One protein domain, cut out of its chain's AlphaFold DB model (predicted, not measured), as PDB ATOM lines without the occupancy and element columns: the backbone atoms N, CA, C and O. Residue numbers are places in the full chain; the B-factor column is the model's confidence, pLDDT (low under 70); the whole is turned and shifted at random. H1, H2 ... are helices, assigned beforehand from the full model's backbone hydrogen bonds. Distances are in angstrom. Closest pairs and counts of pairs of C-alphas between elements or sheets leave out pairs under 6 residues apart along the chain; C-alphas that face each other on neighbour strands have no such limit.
ATOM      1  N   ARG A 747     109.034 164.321 106.467       93.69
ATOM      2  CA  ARG A 747     108.162 163.582 107.398       93.69
ATOM      3  C   ARG A 747     108.667 162.142 107.556       93.69
ATOM      4  O   ARG A 747     108.827 161.441 106.562       93.69
ATOM      5  N   LEU A 748     108.839 161.691 108.800       95.25
ATOM      6  CA  LEU A 748     109.090 160.281 109.110       95.25
ATOM      7  C   LEU A 748     107.851 159.439 108.745       95.25
ATOM      8  O   LEU A 748     106.738 159.843 109.098       95.25
ATOM      9  N   PRO A 749     108.012 158.273 108.092       95.81
ATOM     10  CA  PRO A 749     106.929 157.315 107.915       95.81
ATOM     11  C   PRO A 749     106.352 156.855 109.255       95.81
ATOM     12  O   PRO A 749     107.086 156.649 110.223       95.81
ATOM     13  N   ASP A 750     105.042 156.605 109.296       95.62
ATOM     14  CA  ASP A 750     104.353 156.161 110.518       95.62
ATOM     15  C   ASP A 750     104.828 154.765 110.989       95.62
ATOM     16  O   ASP A 750     104.614 154.381 112.137       95.62
ATOM     17  N   THR A 751     105.533 154.028 110.120       96.94
ATOM     18  CA  THR A 751     106.182 152.734 110.388       96.94
ATOM     19  C   THR A 751     107.693 152.842 110.669       96.94
ATOM     20  O   THR A 751     108.380 151.828 110.703       96.94
ATOM     21  N   PHE A 752     108.259 154.034 110.896       97.75
ATOM     22  CA  PHE A 752     109.710 154.191 111.118       97.75
ATOM     23  C   PHE A 752     110.236 153.490 112.392       97.75
ATOM     24  O   PHE A 752     111.386 153.057 112.433       97.75
ATOM     25  N   THR A 753     109.405 153.354 113.432       95.31
ATOM     26  CA  THR A 753     109.760 152.763 114.745       95.31
ATOM     27  C   THR A 753     109.127 151.385 114.985       95.31
ATOM     28  O   THR A 753     108.823 151.007 116.118       95.31
ATOM     29  N   ASP A 754     108.894 150.648 113.905       95.81
ATOM     30  CA  ASP A 754     108.213 149.353 113.866       95.81
ATOM     31  C   ASP A 754     108.989 148.228 114.586       95.81
ATOM     32  O   ASP A 754     110.217 148.150 114.527       95.81
ATOM     33  N   ASP A 755     108.266 147.353 115.295       95.19
ATOM     34  CA  ASP A 755     108.830 146.306 116.162       95.19
ATOM     35  C   ASP A 755     108.795 144.889 115.559       95.19
ATOM     36  O   ASP A 755     109.280 143.934 116.182       95.19
ATOM     37  N   TYR A 756     108.247 144.749 114.345       97.06
ATOM     38  CA  TYR A 756     108.148 143.495 113.588       97.06
ATOM     39  C   TYR A 756     107.375 142.361 114.301       97.06
ATOM     40  O   TYR A 756     107.494 141.205 113.906       97.06
ATOM     41  N   LYS A 757     106.587 142.640 115.356       96.12
ATOM     42  CA  LYS A 757     105.987 141.582 116.208       96.12
ATOM     43  C   LYS A 757     104.891 140.735 115.541       96.12
ATOM     44  O   LYS A 757     104.634 139.632 116.006       96.12
ATOM     45  N   ASN A 758     104.255 141.259 114.491       96.19
ATOM     46  CA  ASN A 758     103.105 140.665 113.793       96.19
ATOM     47  C   ASN A 758     103.476 140.107 112.400       96.19
ATOM     48  O   ASN A 758     102.605 139.962 111.544       96.19
ATOM     49  N   ARG A 759     104.769 139.862 112.147       95.81
ATOM     50  CA  ARG A 759     105.326 139.495 110.835       95.81
ATOM     51  C   ARG A 759     106.384 138.405 110.932       95.81
ATOM     52  O   ARG A 759     106.844 138.065 112.023       95.81
ATOM     53  N   ALA A 760     106.770 137.893 109.769       95.75
ATOM     54  CA  ALA A 760     107.805 136.892 109.583       95.75
ATOM     55  C   ALA A 760     109.138 137.262 110.255       95.75
ATOM     56  O   ALA A 760     109.558 138.425 110.321       95.75
ATOM     57  N   ARG A 761     109.874 136.227 110.671       95.19
ATOM     58  CA  ARG A 761     111.245 136.309 111.191       95.19
ATOM     59  C   ARG A 761     112.165 137.095 110.256       95.19
ATOM     60  O   ARG A 761     113.021 137.836 110.745       95.19
ATOM     61  N   ALA A 762     111.973 136.969 108.942       95.56
ATOM     62  CA  ALA A 762     112.743 137.674 107.917       95.56
ATOM     63  C   ALA A 762     112.815 139.195 108.159       95.56
ATOM     64  O   ALA A 762     113.908 139.763 108.169       95.56
ATOM     65  N   ALA A 763     111.679 139.838 108.454       96.06
ATOM     66  CA  ALA A 763     111.607 141.271 108.744       96.06
ATOM     67  C   ALA A 763     112.448 141.658 109.979       96.06
ATOM     68  O   ALA A 763     113.172 142.656 109.990       96.06
ATOM     69  N   LYS A 764     112.420 140.823 111.022       94.50
ATOM     70  CA  LYS A 764     113.157 141.065 112.269       94.50
ATOM     71  C   LYS A 764     114.672 140.858 112.138       94.50
ATOM     72  O   LYS A 764     115.435 141.493 112.872       94.50
ATOM     73  N   ILE A 765     115.106 139.981 111.233       94.94
ATOM     74  CA  ILE A 765     116.506 139.543 111.077       94.94
ATOM     75  C   ILE A 765     117.262 140.302 109.959       94.94
ATOM     76  O   ILE A 765     118.496 140.240 109.895       94.94
ATOM     77  N   ALA A 766     116.554 141.082 109.135       95.31
ATOM     78  CA  ALA A 766     117.137 141.988 108.145       95.31
ATOM     79  C   ALA A 766     118.117 143.016 108.756       95.31
ATOM     80  O   ALA A 766     117.903 143.538 109.853       95.31
ATOM     81  N   LYS A 767     119.175 143.334 108.002       94.81
ATOM     82  CA  LYS A 767     120.235 144.312 108.310       94.81
ATOM     83  C   LYS A 767     120.207 145.488 107.333       94.81
ATOM     84  O   LYS A 767     121.168 145.753 106.607       94.81
ATOM     85  N   MET A 768     119.067 146.161 107.273       95.69
ATOM     86  CA  MET A 768     118.850 147.317 106.403       95.69
ATOM     87  C   MET A 768     118.110 148.453 107.118       95.69
ATOM     88  O   MET A 768     117.367 149.200 106.496       95.69
ATOM     89  N   ARG A 769     118.284 148.589 108.441       96.94
ATOM     90  CA  ARG A 769     117.633 149.650 109.222       96.94
ATOM     91  C   ARG A 769     118.380 150.971 109.107       96.94
ATOM     92  O   ARG A 769     119.579 151.032 109.367       96.94
ATOM     93  N   VAL A 770     117.655 152.058 108.856       98.12
ATOM     94  CA  VAL A 770     118.166 153.441 108.867       98.12
ATOM     95  C   VAL A 770     118.860 153.768 110.197       98.12
ATOM     96  O   VAL A 770     119.920 154.394 110.219       98.12
ATOM     97  N   ALA A 771     118.311 153.282 111.314       96.50
ATOM     98  CA  ALA A 771     118.873 153.487 112.647       96.50
ATOM     99  C   ALA A 771     120.189 152.719 112.906       96.50
ATOM    100  O   ALA A 771     121.022 153.203 113.678       96.50
ATOM    101  N   GLU A 772     120.416 151.560 112.272       95.00
ATOM    102  CA  GLU A 772     121.470 150.596 112.657       95.00
ATOM    103  C   GLU A 772     122.532 150.349 111.567       95.00
ATOM    104  O   GLU A 772     123.712 150.197 111.889       95.00
ATOM    105  N   ASP A 773     122.144 150.333 110.287       95.50
ATOM    106  CA  ASP A 773     122.929 149.737 109.193       95.50
ATOM    107  C   ASP A 773     123.532 150.732 108.181       95.50
ATOM    108  O   ASP A 773     124.332 150.326 107.331       95.50
ATOM    109  N   LEU A 774     123.204 152.025 108.281       96.25
ATOM    110  CA  LEU A 774     123.788 153.086 107.447       96.25
ATOM    111  C   LEU A 774     125.232 153.432 107.855       96.25
ATOM    112  O   LEU A 774     125.584 153.444 109.039       96.25
ATOM    113  N   THR A 775     126.075 153.724 106.863       95.56
ATOM    114  CA  THR A 775     127.502 154.048 107.006       95.56
ATOM    115  C   THR A 775     127.762 155.548 107.102       95.56
ATOM    116  O   THR A 775     126.882 156.383 106.903       95.56
ATOM    117  N   TYR A 776     129.006 155.907 107.426       96.69
ATOM    118  CA  TYR A 776     129.452 157.300 107.403       96.69
ATOM    119  C   TYR A 776     129.369 157.915 105.991       96.69
ATOM    120  O   TYR A 776     128.918 159.051 105.855       96.69
ATOM    121  N   GLN A 777     129.732 157.161 104.944       94.19
ATOM    122  CA  GLN A 777     129.684 157.633 103.552       94.19
ATOM    123  C   GLN A 777     128.236 157.844 103.076       94.19
ATOM    124  O   GLN A 777     127.953 158.883 102.482       94.19
ATOM    125  N   ASP A 778     127.312 156.934 103.417       95.50
ATOM    126  CA  ASP A 778     125.878 157.037 103.089       95.50
ATOM    127  C   ASP A 778     125.265 158.394 103.466       95.50
ATOM    128  O   ASP A 778     124.440 158.941 102.735       95.50
ATOM    129  N   LEU A 779     125.671 158.947 104.615       97.25
ATOM    130  CA  LEU A 779     125.113 160.177 105.181       97.25
ATOM    131  C   LEU A 779     125.951 161.438 104.901       97.25
ATOM    132  O   LEU A 779     125.614 162.519 105.398       97.25
ATOM    133  N   GLY A 780     127.035 161.320 104.126       95.56
ATOM    134  CA  GLY A 780     127.965 162.424 103.866       95.56
ATOM    135  C   GLY A 780     128.748 162.862 105.110       95.56
ATOM    136  O   GLY A 780     128.927 164.054 105.339       95.56
ATOM    137  N   LEU A 781     129.174 161.910 105.945       97.62
ATOM    138  CA  LEU A 781     129.858 162.160 107.217       97.62
ATOM    139  C   LEU A 781     131.315 161.686 107.187       97.62
ATOM    140  O   LEU A 781     131.667 160.707 106.529       97.62
ATOM    141  N   VAL A 782     132.171 162.343 107.970       97.25
ATOM    142  CA  VAL A 782     133.569 161.932 108.163       97.25
ATOM    143  C   VAL A 782     133.624 160.628 108.961       97.25
ATOM    144  O   VAL A 782     133.199 160.588 110.117       97.25
ATOM    145  N   GLN A 783     134.198 159.570 108.378       95.56
ATOM    146  CA  GLN A 783     134.506 158.328 109.092       95.56
ATOM    147  C   GLN A 783     135.788 158.489 109.935       95.56
ATOM    148  O   GLN A 783     136.846 158.753 109.365       95.56
ATOM    149  N   PRO A 784     135.752 158.285 111.266       94.00
ATOM    150  CA  PRO A 784     136.955 158.300 112.098       94.00
ATOM    151  C   PRO A 784     137.906 157.121 111.831       94.00
ATOM    152  O   PRO A 784     137.469 156.004 111.541       94.00
ATOM    153  N   ASP A 785     139.203 157.323 112.062       90.75
ATOM    154  CA  ASP A 785     140.179 156.230 112.073       90.75
ATOM    155  C   ASP A 785     139.900 155.217 113.195       90.75
ATOM    156  O   ASP A 785     139.764 155.566 114.375       90.75
ATOM    157  N   GLY A 786     139.882 153.926 112.848       88.81
ATOM    158  CA  GLY A 786     139.923 152.855 113.841       88.81
ATOM    159  C   GLY A 786     139.281 151.523 113.454       88.81
ATOM    160  O   GLY A 786     138.856 151.273 112.325       88.81
ATOM    161  N   GLY A 787     139.244 150.639 114.456       88.31
ATOM    162  CA  GLY A 787     138.605 149.322 114.414       88.31
ATOM    163  C   GLY A 787     137.127 149.347 114.830       88.31
ATOM    164  O   GLY A 787     136.435 150.347 114.671       88.31
ATOM    165  N   ARG A 788     136.655 148.248 115.439       86.81
ATOM    166  CA  ARG A 788     135.246 148.030 115.837       86.81
ATOM    167  C   ARG A 788     134.637 149.144 116.712       86.81
ATOM    168  O   ARG A 788     133.430 149.327 116.667       86.81
ATOM    169  N   ARG A 789     135.457 149.921 117.439       86.38
ATOM    170  CA  ARG A 789     135.033 151.115 118.209       86.38
ATOM    171  C   ARG A 789     134.448 152.257 117.363       86.38
ATOM    172  O   ARG A 789     133.802 153.127 117.924       86.38
ATOM    173  N   VAL A 790     134.713 152.277 116.056       91.25
ATOM    174  CA  VAL A 790     134.123 153.240 115.110       91.25
ATOM    175  C   VAL A 790     132.858 152.672 114.455       91.25
ATOM    176  O   VAL A 790     132.042 153.429 113.958       91.25
ATOM    177  N   GLY A 791     132.671 151.349 114.466       92.75
ATOM    178  CA  GLY A 791     131.523 150.678 113.853       92.75
ATOM    179  C   GLY A 791     131.848 149.282 113.319       92.75
ATOM    180  O   GLY A 791     133.019 148.919 113.127       92.75
ATOM    181  N   GLU A 792     130.809 148.487 113.054       91.69
ATOM    182  CA  GLU A 792     130.923 147.241 112.283       91.69
ATOM    183  C   GLU A 792     131.428 147.572 110.867       91.69
ATOM    184  O   GLU A 792     130.934 148.509 110.245       91.69
ATOM    185  N   ARG A 793     132.435 146.836 110.364       88.38
ATOM    186  CA  ARG A 793     132.913 146.997 108.979       88.38
ATOM    187  C   ARG A 793     131.905 146.346 108.040       88.38
ATOM    188  O   ARG A 793     131.624 145.161 108.215       88.38
ATOM    189  N   VAL A 794     131.442 147.070 107.027       83.44
ATOM    190  CA  VAL A 794     130.609 146.477 105.974       83.44
ATOM    191  C   VAL A 794     131.512 145.769 104.963       83.44
ATOM    192  O   VAL A 794     132.527 146.320 104.537       83.44
ATOM    193  N   GLN A 795     131.166 144.541 104.578       69.25
ATOM    194  CA  GLN A 795     131.796 143.858 103.445       69.25
ATOM    195  C   GLN A 795     130.944 144.092 102.197       69.25
ATOM    196  O   GLN A 795     130.183 143.217 101.801       69.25
ATOM    197  N   GLN A 796     131.046 145.294 101.620       60.84
ATOM    198  CA  GLN A 796     130.485 145.568 100.293       60.84
ATOM    199  C   GLN A 796     131.382 144.932  99.220       60.84
ATOM    200  O   GLN A 796     130.955 144.029  98.512       60.84
ATOM    201  N   GLU A 797     132.659 145.336  99.163       57.84
ATOM    202  CA  GLU A 797     133.582 144.946  98.088       57.84
ATOM    203  C   GLU A 797     135.017 144.650  98.578       57.84
ATOM    204  O   GLU A 797     135.382 144.901  99.734       57.84
ATOM    205  N   LYS A 798     135.863 144.114  97.682       48.28
ATOM    206  CA  LYS A 798     137.275 143.755  97.939       48.28
ATOM    207  C   LYS A 798     138.176 144.986  98.111       48.28
ATOM    208  O   LYS A 798     139.000 145.302  97.262       48.28
ATOM    209  N   GLY A 799     138.070 145.633  99.263       55.25
ATOM    210  CA  GLY A 799     138.921 146.764  99.645       55.25
ATOM    211  C   GLY A 799     138.223 147.718 100.604       55.25
ATOM    212  O   GLY A 799     138.870 148.246 101.505       55.25
ATOM    213  N   ALA A 800     136.896 147.833 100.479       67.31
ATOM    214  CA  ALA A 800     136.041 148.764 101.211       67.31
ATOM    215  C   ALA A 800     136.385 148.859 102.710       67.31
ATOM    216  O   ALA A 800     136.369 147.865 103.449       67.31
ATOM    217  N   SER A 801     136.712 150.067 103.163       80.88
ATOM    218  CA  SER A 801     137.053 150.391 104.556       80.88
ATOM    219  C   SER A 801     135.850 150.902 105.363       80.88
ATOM    220  O   SER A 801     136.011 151.260 106.532       80.88
ATOM    221  N   GLU A 802     134.659 150.923 104.757       89.38
ATOM    222  CA  GLU A 802     133.440 151.491 105.333       89.38
ATOM    223  C   GLU A 802     132.982 150.812 106.627       89.38
ATOM    224  O   GLU A 802     133.105 149.594 106.828       89.38
ATOM    225  N   ARG A 803     132.379 151.625 107.494       92.69
ATOM    226  CA  ARG A 803     131.766 151.219 108.753       92.69
ATOM    227  C   ARG A 803     130.353 151.758 108.880       92.69
ATOM    228  O   ARG A 803     130.095 152.913 108.549       92.69
ATOM    229  N   LYS A 804     129.471 150.941 109.456       94.56
ATOM    230  CA  LYS A 804     128.173 151.393 109.974       94.56
ATOM    231  C   LYS A 804     128.391 152.444 111.057       94.56
ATOM    232  O   LYS A 804     129.269 152.267 111.904       94.56
ATOM    233  N   ILE A 805     127.577 153.494 111.070       96.44
ATOM    234  CA  ILE A 805     127.554 154.457 112.172       96.44
ATOM    235  C   ILE A 805     126.991 153.737 113.403       96.44
ATOM    236  O   ILE A 805     125.869 153.230 113.319       96.44
ATOM    237  N   PRO A 806     127.700 153.706 114.548       93.94
ATOM    238  CA  PRO A 806     127.240 153.004 115.739       93.94
ATOM    239  C   PRO A 806     125.807 153.379 116.140       93.94
ATOM    240  O   PRO A 806     125.402 154.538 116.043       93.94
ATOM    241  N   ALA A 807     125.062 152.387 116.622       92.19
ATOM    242  CA  ALA A 807     123.761 152.548 117.265       92.19
ATOM    243  C   ALA A 807     123.868 152.087 118.735       92.19
ATOM    244  O   ALA A 807     123.428 150.989 119.075       92.19
ATOM    245  N   PRO A 808     124.566 152.848 119.602       91.62
ATOM    246  CA  PRO A 808     124.698 152.486 121.007       91.62
ATOM    247  C   PRO A 808     123.357 152.601 121.742       91.62
ATOM    248  O   PRO A 808     122.584 153.524 121.505       91.62
ATOM    249  N   THR A 809     123.113 151.688 122.683       86.56
ATOM    250  CA  THR A 809     121.895 151.660 123.512       86.56
ATOM    251  C   THR A 809     122.057 152.357 124.866       86.56
ATOM    252  O   THR A 809     121.087 152.451 125.613       86.56
ATOM    253  N   SER A 810     123.265 152.815 125.222       93.06
ATOM    254  CA  SER A 810     123.522 153.558 126.464       93.06
ATOM    255  C   SER A 810     123.468 155.068 126.209       93.06
ATOM    256  O   SER A 810     124.024 155.557 125.226       93.06
ATOM    257  N   GLU A 811     122.824 155.831 127.099       90.56
ATOM    258  CA  GLU A 811     122.797 157.297 126.987       90.56
ATOM    259  C   GLU A 811     124.198 157.924 127.037       90.56
ATOM    260  O   GLU A 811     124.424 158.962 126.418       90.56
ATOM    261  N   GLU A 812     125.136 157.312 127.764       93.19
ATOM    262  CA  GLU A 812     126.508 157.808 127.895       93.19
ATOM    263  C   GLU A 812     127.251 157.725 126.554       93.19
ATOM    264  O   GLU A 812     127.806 158.726 126.098       93.19
ATOM    265  N   ASP A 813     127.177 156.579 125.872       92.50
ATOM    266  CA  ASP A 813     127.765 156.390 124.542       92.50
ATOM    267  C   ASP A 813     127.092 157.283 123.484       92.50
ATOM    268  O   ASP A 813     127.778 157.837 122.623       92.50
ATOM    269  N   ILE A 814     125.767 157.474 123.558       94.69
ATOM    270  CA  ILE A 814     125.020 158.372 122.656       94.69
ATOM    271  C   ILE A 814     125.482 159.828 122.834       94.69
ATOM    272  O   ILE A 814     125.787 160.503 121.850       94.69
ATOM    273  N   LYS A 815     125.597 160.309 124.079       94.00
ATOM    274  CA  LYS A 815     126.037 161.682 124.399       94.00
ATOM    275  C   LYS A 815     127.534 161.900 124.128       94.00
ATOM    276  O   LYS A 815     127.969 163.028 123.867       94.00
ATOM    277  N   ALA A 816     128.327 160.827 124.164       93.19
ATOM    278  CA  ALA A 816     129.734 160.821 123.769       93.19
ATOM    279  C   ALA A 816     129.937 160.799 122.241       93.19
ATOM    280  O   ALA A 816     130.952 161.326 121.765       93.19
ATOM    281  N   LEU A 817     128.995 160.226 121.479       94.31
ATOM    282  CA  LEU A 817     129.039 160.173 120.019       94.31
ATOM    283  C   LEU A 817     129.077 161.587 119.419       94.31
ATOM    284  O   LEU A 817     128.413 162.522 119.871       94.31
ATOM    285  N   LYS A 818     129.885 161.732 118.371       95.38
ATOM    286  CA  LYS A 818     129.959 162.931 117.537       95.38
ATOM    287  C   LYS A 818     129.962 162.480 116.091       95.38
ATOM    288  O   LYS A 818     130.748 161.599 115.737       95.38
ATOM    289  N   LEU A 819     129.121 163.096 115.278       97.69
ATOM    290  CA  LEU A 819     129.149 162.950 113.828       97.69
ATOM    291  C   LEU A 819     129.579 164.292 113.237       97.69
ATOM    292  O   LEU A 819     129.252 165.335 113.797       97.69
ATOM    293  N   ILE A 820     130.373 164.262 112.171       98.31
ATOM    294  CA  ILE A 820     130.964 165.459 111.564       98.31
ATOM    295  C   ILE A 820     130.627 165.430 110.082       98.31
ATOM    296  O   ILE A 820     130.804 164.391 109.443       98.31
ATOM    297  N   ASP A 821     130.134 166.543 109.555       97.00
ATOM    298  CA  ASP A 821     129.867 166.693 108.130       97.00
ATOM    299  C   ASP A 821     131.150 166.623 107.281       97.00
ATOM    300  O   ASP A 821     132.207 167.092 107.706       97.00
ATOM    301  N   LYS A 822     131.060 166.026 106.088       95.31
ATOM    302  CA  LYS A 822     132.187 165.867 105.152       95.31
ATOM    303  C   LYS A 822     132.460 167.128 104.311       95.31
ATOM    304  O   LYS A 822     133.561 167.251 103.781       95.31
ATOM    305  N   GLU A 823     131.490 168.030 104.184       91.88
ATOM    306  CA  GLU A 823     131.528 169.236 103.352       91.88
ATOM    307  C   GLU A 823     131.767 170.514 104.176       91.88
ATOM    308  O   GLU A 823     132.712 171.244 103.881       91.88
ATOM    309  N   ASP A 824     130.982 170.770 105.232       94.44
ATOM    310  CA  ASP A 824     131.097 172.006 106.039       94.44
ATOM    311  C   ASP A 824     131.803 171.831 107.403       94.44
ATOM    312  O   ASP A 824     132.182 172.809 108.052       94.44
ATOM    313  N   GLY A 825     132.020 170.586 107.841       96.69
ATOM    314  CA  GLY A 825     132.631 170.256 109.131       96.69
ATOM    315  C   GLY A 825     131.727 170.444 110.360       96.69
ATOM    316  O   GLY A 825     132.223 170.356 111.489       96.69
ATOM    317  N   THR A 826     130.422 170.682 110.189       97.38
ATOM    318  CA  THR A 826     129.457 170.835 111.290       97.38
ATOM    319  C   THR A 826     129.423 169.584 112.174       97.38
ATOM    320  O   THR A 826     129.405 168.451 111.690       97.38
ATOM    321  N   VAL A 827     129.413 169.783 113.500       98.00
ATOM    322  CA  VAL A 827     129.514 168.708 114.504       98.00
ATOM    323  C   VAL A 827     128.168 168.453 115.186       98.00
ATOM    324  O   VAL A 827     127.707 169.255 115.998       98.00
ATOM    325  N   PHE A 828     127.587 167.287 114.922       97.75
ATOM    326  CA  PHE A 828     126.302 166.833 115.458       97.75
ATOM    327  C   PHE A 828     126.473 165.976 116.717       97.75
ATOM    328  O   PHE A 828     127.476 165.275 116.894       97.75
ATOM    329  N   ARG A 829     125.479 166.058 117.608       97.12
ATOM    330  CA  ARG A 829     125.424 165.426 118.936       97.12
ATOM    331  C   ARG A 829     123.971 165.125 119.295       97.12
ATOM    332  O   ARG A 829     123.086 165.854 118.860       97.12
ATOM    333  N   PHE A 830     123.757 164.114 120.135       96.94
ATOM    334  CA  PHE A 830     122.435 163.550 120.420       96.94
ATOM    335  C   PHE A 830     122.286 163.285 121.924       96.94
ATOM    336  O   PHE A 830     123.265 162.958 122.598       96.94
ATOM    337  N   GLN A 831     121.076 163.430 122.463       94.94
ATOM    338  CA  GLN A 831     120.745 163.123 123.858       94.94
ATOM    339  C   GLN A 831     120.227 161.693 124.033       94.94
ATOM    340  O   GLN A 831     120.375 161.117 125.108       94.94
ATOM    341  N   ASN A 832     119.593 161.129 123.003       95.19
ATOM    342  CA  ASN A 832     118.948 159.818 123.048       95.19
ATOM    343  C   ASN A 832     118.977 159.120 121.672       95.19
ATOM    344  O   ASN A 832     119.367 159.712 120.665       95.19
ATOM    345  N   ALA A 833     118.581 157.846 121.637       94.31
ATOM    346  CA  ALA A 833     118.647 157.023 120.428       94.31
ATOM    347  C   ALA A 833     117.642 157.451 119.341       94.31
ATOM    348  O   ALA A 833     117.924 157.267 118.159       94.31
ATOM    349  N   GLY A 834     116.509 158.053 119.724       94.75
ATOM    350  CA  GLY A 834     115.511 158.584 118.793       94.75
ATOM    351  C   GLY A 834     116.058 159.760 117.988       94.75
ATOM    352  O   GLY A 834     116.013 159.718 116.765       94.75
ATOM    353  N   GLU A 835     116.684 160.737 118.650       96.19
ATOM    354  CA  GLU A 835     117.365 161.863 117.982       96.19
ATOM    355  C   GLU A 835     118.450 161.395 116.997       96.19
ATOM    356  O   GLU A 835     118.598 161.960 115.914       96.19
ATOM    357  N   LEU A 836     119.205 160.346 117.347       97.38
ATOM    358  CA  LEU A 836     120.207 159.759 116.453       97.38
ATOM    359  C   LEU A 836     119.557 159.044 115.254       97.38
ATOM    360  O   LEU A 836     120.044 159.184 114.133       97.38
ATOM    361  N   ALA A 837     118.480 158.286 115.467       97.44
ATOM    362  CA  ALA A 837     117.759 157.592 114.400       97.44
ATOM    363  C   ALA A 837     117.073 158.577 113.438       97.44
ATOM    364  O   ALA A 837     117.205 158.432 112.223       97.44
ATOM    365  N   GLU A 838     116.424 159.616 113.967       97.75
ATOM    366  CA  GLU A 838     115.835 160.703 113.182       97.75
ATOM    367  C   GLU A 838     116.909 161.471 112.402       97.75
ATOM    368  O   GLU A 838     116.749 161.688 111.204       97.75
ATOM    369  N   PHE A 839     118.052 161.806 113.011       98.00
ATOM    370  CA  PHE A 839     119.162 162.424 112.281       98.00
ATOM    371  C   PHE A 839     119.663 161.548 111.120       98.00
ATOM    372  O   PHE A 839     119.895 162.065 110.024       98.00
ATOM    373  N   LYS A 840     119.798 160.227 111.327       98.44
ATOM    374  CA  LYS A 840     120.161 159.287 110.251       98.44
ATOM    375  C   LYS A 840     119.106 159.276 109.137       98.44
ATOM    376  O   LYS A 840     119.481 159.320 107.968       98.44
ATOM    377  N   PHE A 841     117.818 159.285 109.489       98.56
ATOM    378  CA  PHE A 841     116.701 159.365 108.542       98.56
ATOM    379  C   PHE A 841     116.710 160.659 107.723       98.56
ATOM    380  O   PHE A 841     116.712 160.596 106.496       98.56
ATOM    381  N   GLN A 842     116.790 161.825 108.374       98.00
ATOM    382  CA  GLN A 842     116.806 163.119 107.686       98.00
ATOM    383  C   GLN A 842     118.000 163.214 106.726       98.00
ATOM    384  O   GLN A 842     117.839 163.591 105.567       98.00
ATOM    385  N   ARG A 843     119.192 162.787 107.168       97.44
ATOM    386  CA  ARG A 843     120.396 162.731 106.322       97.44
ATOM    387  C   ARG A 843     120.235 161.824 105.105       97.44
ATOM    388  O   ARG A 843     120.636 162.220 104.012       97.44
ATOM    389  N   TYR A 844     119.670 160.634 105.296       98.38
ATOM    390  CA  TYR A 844     119.400 159.683 104.220       98.38
ATOM    391  C   TYR A 844     118.410 160.277 103.208       98.38
ATOM    392  O   TYR A 844     118.757 160.428 102.035       98.38
ATOM    393  N   MET A 845     117.229 160.698 103.665       98.31
ATOM    394  CA  MET A 845     116.167 161.191 102.789       98.31
ATOM    395  C   MET A 845     116.563 162.458 102.035       98.31
ATOM    396  O   MET A 845     116.345 162.535 100.828       98.31
TER     397      MET A 845
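This is residues 747 to 845 of the 1067 residues of the protein "Fungal_trans domain-containing protein" of Fusarium sp. AF-4 (UniProt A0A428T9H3). Little regular structure is present: a body of winding loops with one longer helix, H3, at its side, while the short helix H1 lies out on an arm whose residues 757 to 762 stick out. The 99 printed residues hold three named helices, H1, H2 and H3 in that order, and no named strand; the class is all helix, with 24 residues in named elements. The whole is compact, radius of gyration of the C-alphas 14.1 A, spanning 41 by 35 by 26 A.

H1, residues 761 to 765, is apart from H2, residues 811 to 816, and from H3, residues 833 to 845. H2 and H3 only just touch, with 3 pairs of C-alphas within 8 A, H3 through residues 833 to 836 alone; the closest C-alphas, of Ile 814 and Ala 833, are 6.9 A apart. Their steep tilt is 54 degrees, the same way. Residues 819 to 820 pair with 827 to 828, antiparallel. In H1, H2 and H3 every O i to N i+4 pair is within hydrogen-bond range.

H1 begins at C-alpha 761 (111.245, 136.309, 111.191) and measures 6.2 A, H2 8.4 A. H3, 18.3 A, ends at C-alpha 845 (116.167, 161.191, 102.789).

The C-alphas farthest apart, of Asn 758 and Asp 824, are 42.7 A apart. The printed part has no cut; both links are long, 45 and 16 residues. Residues 795 to 800 have pLDDT under 70.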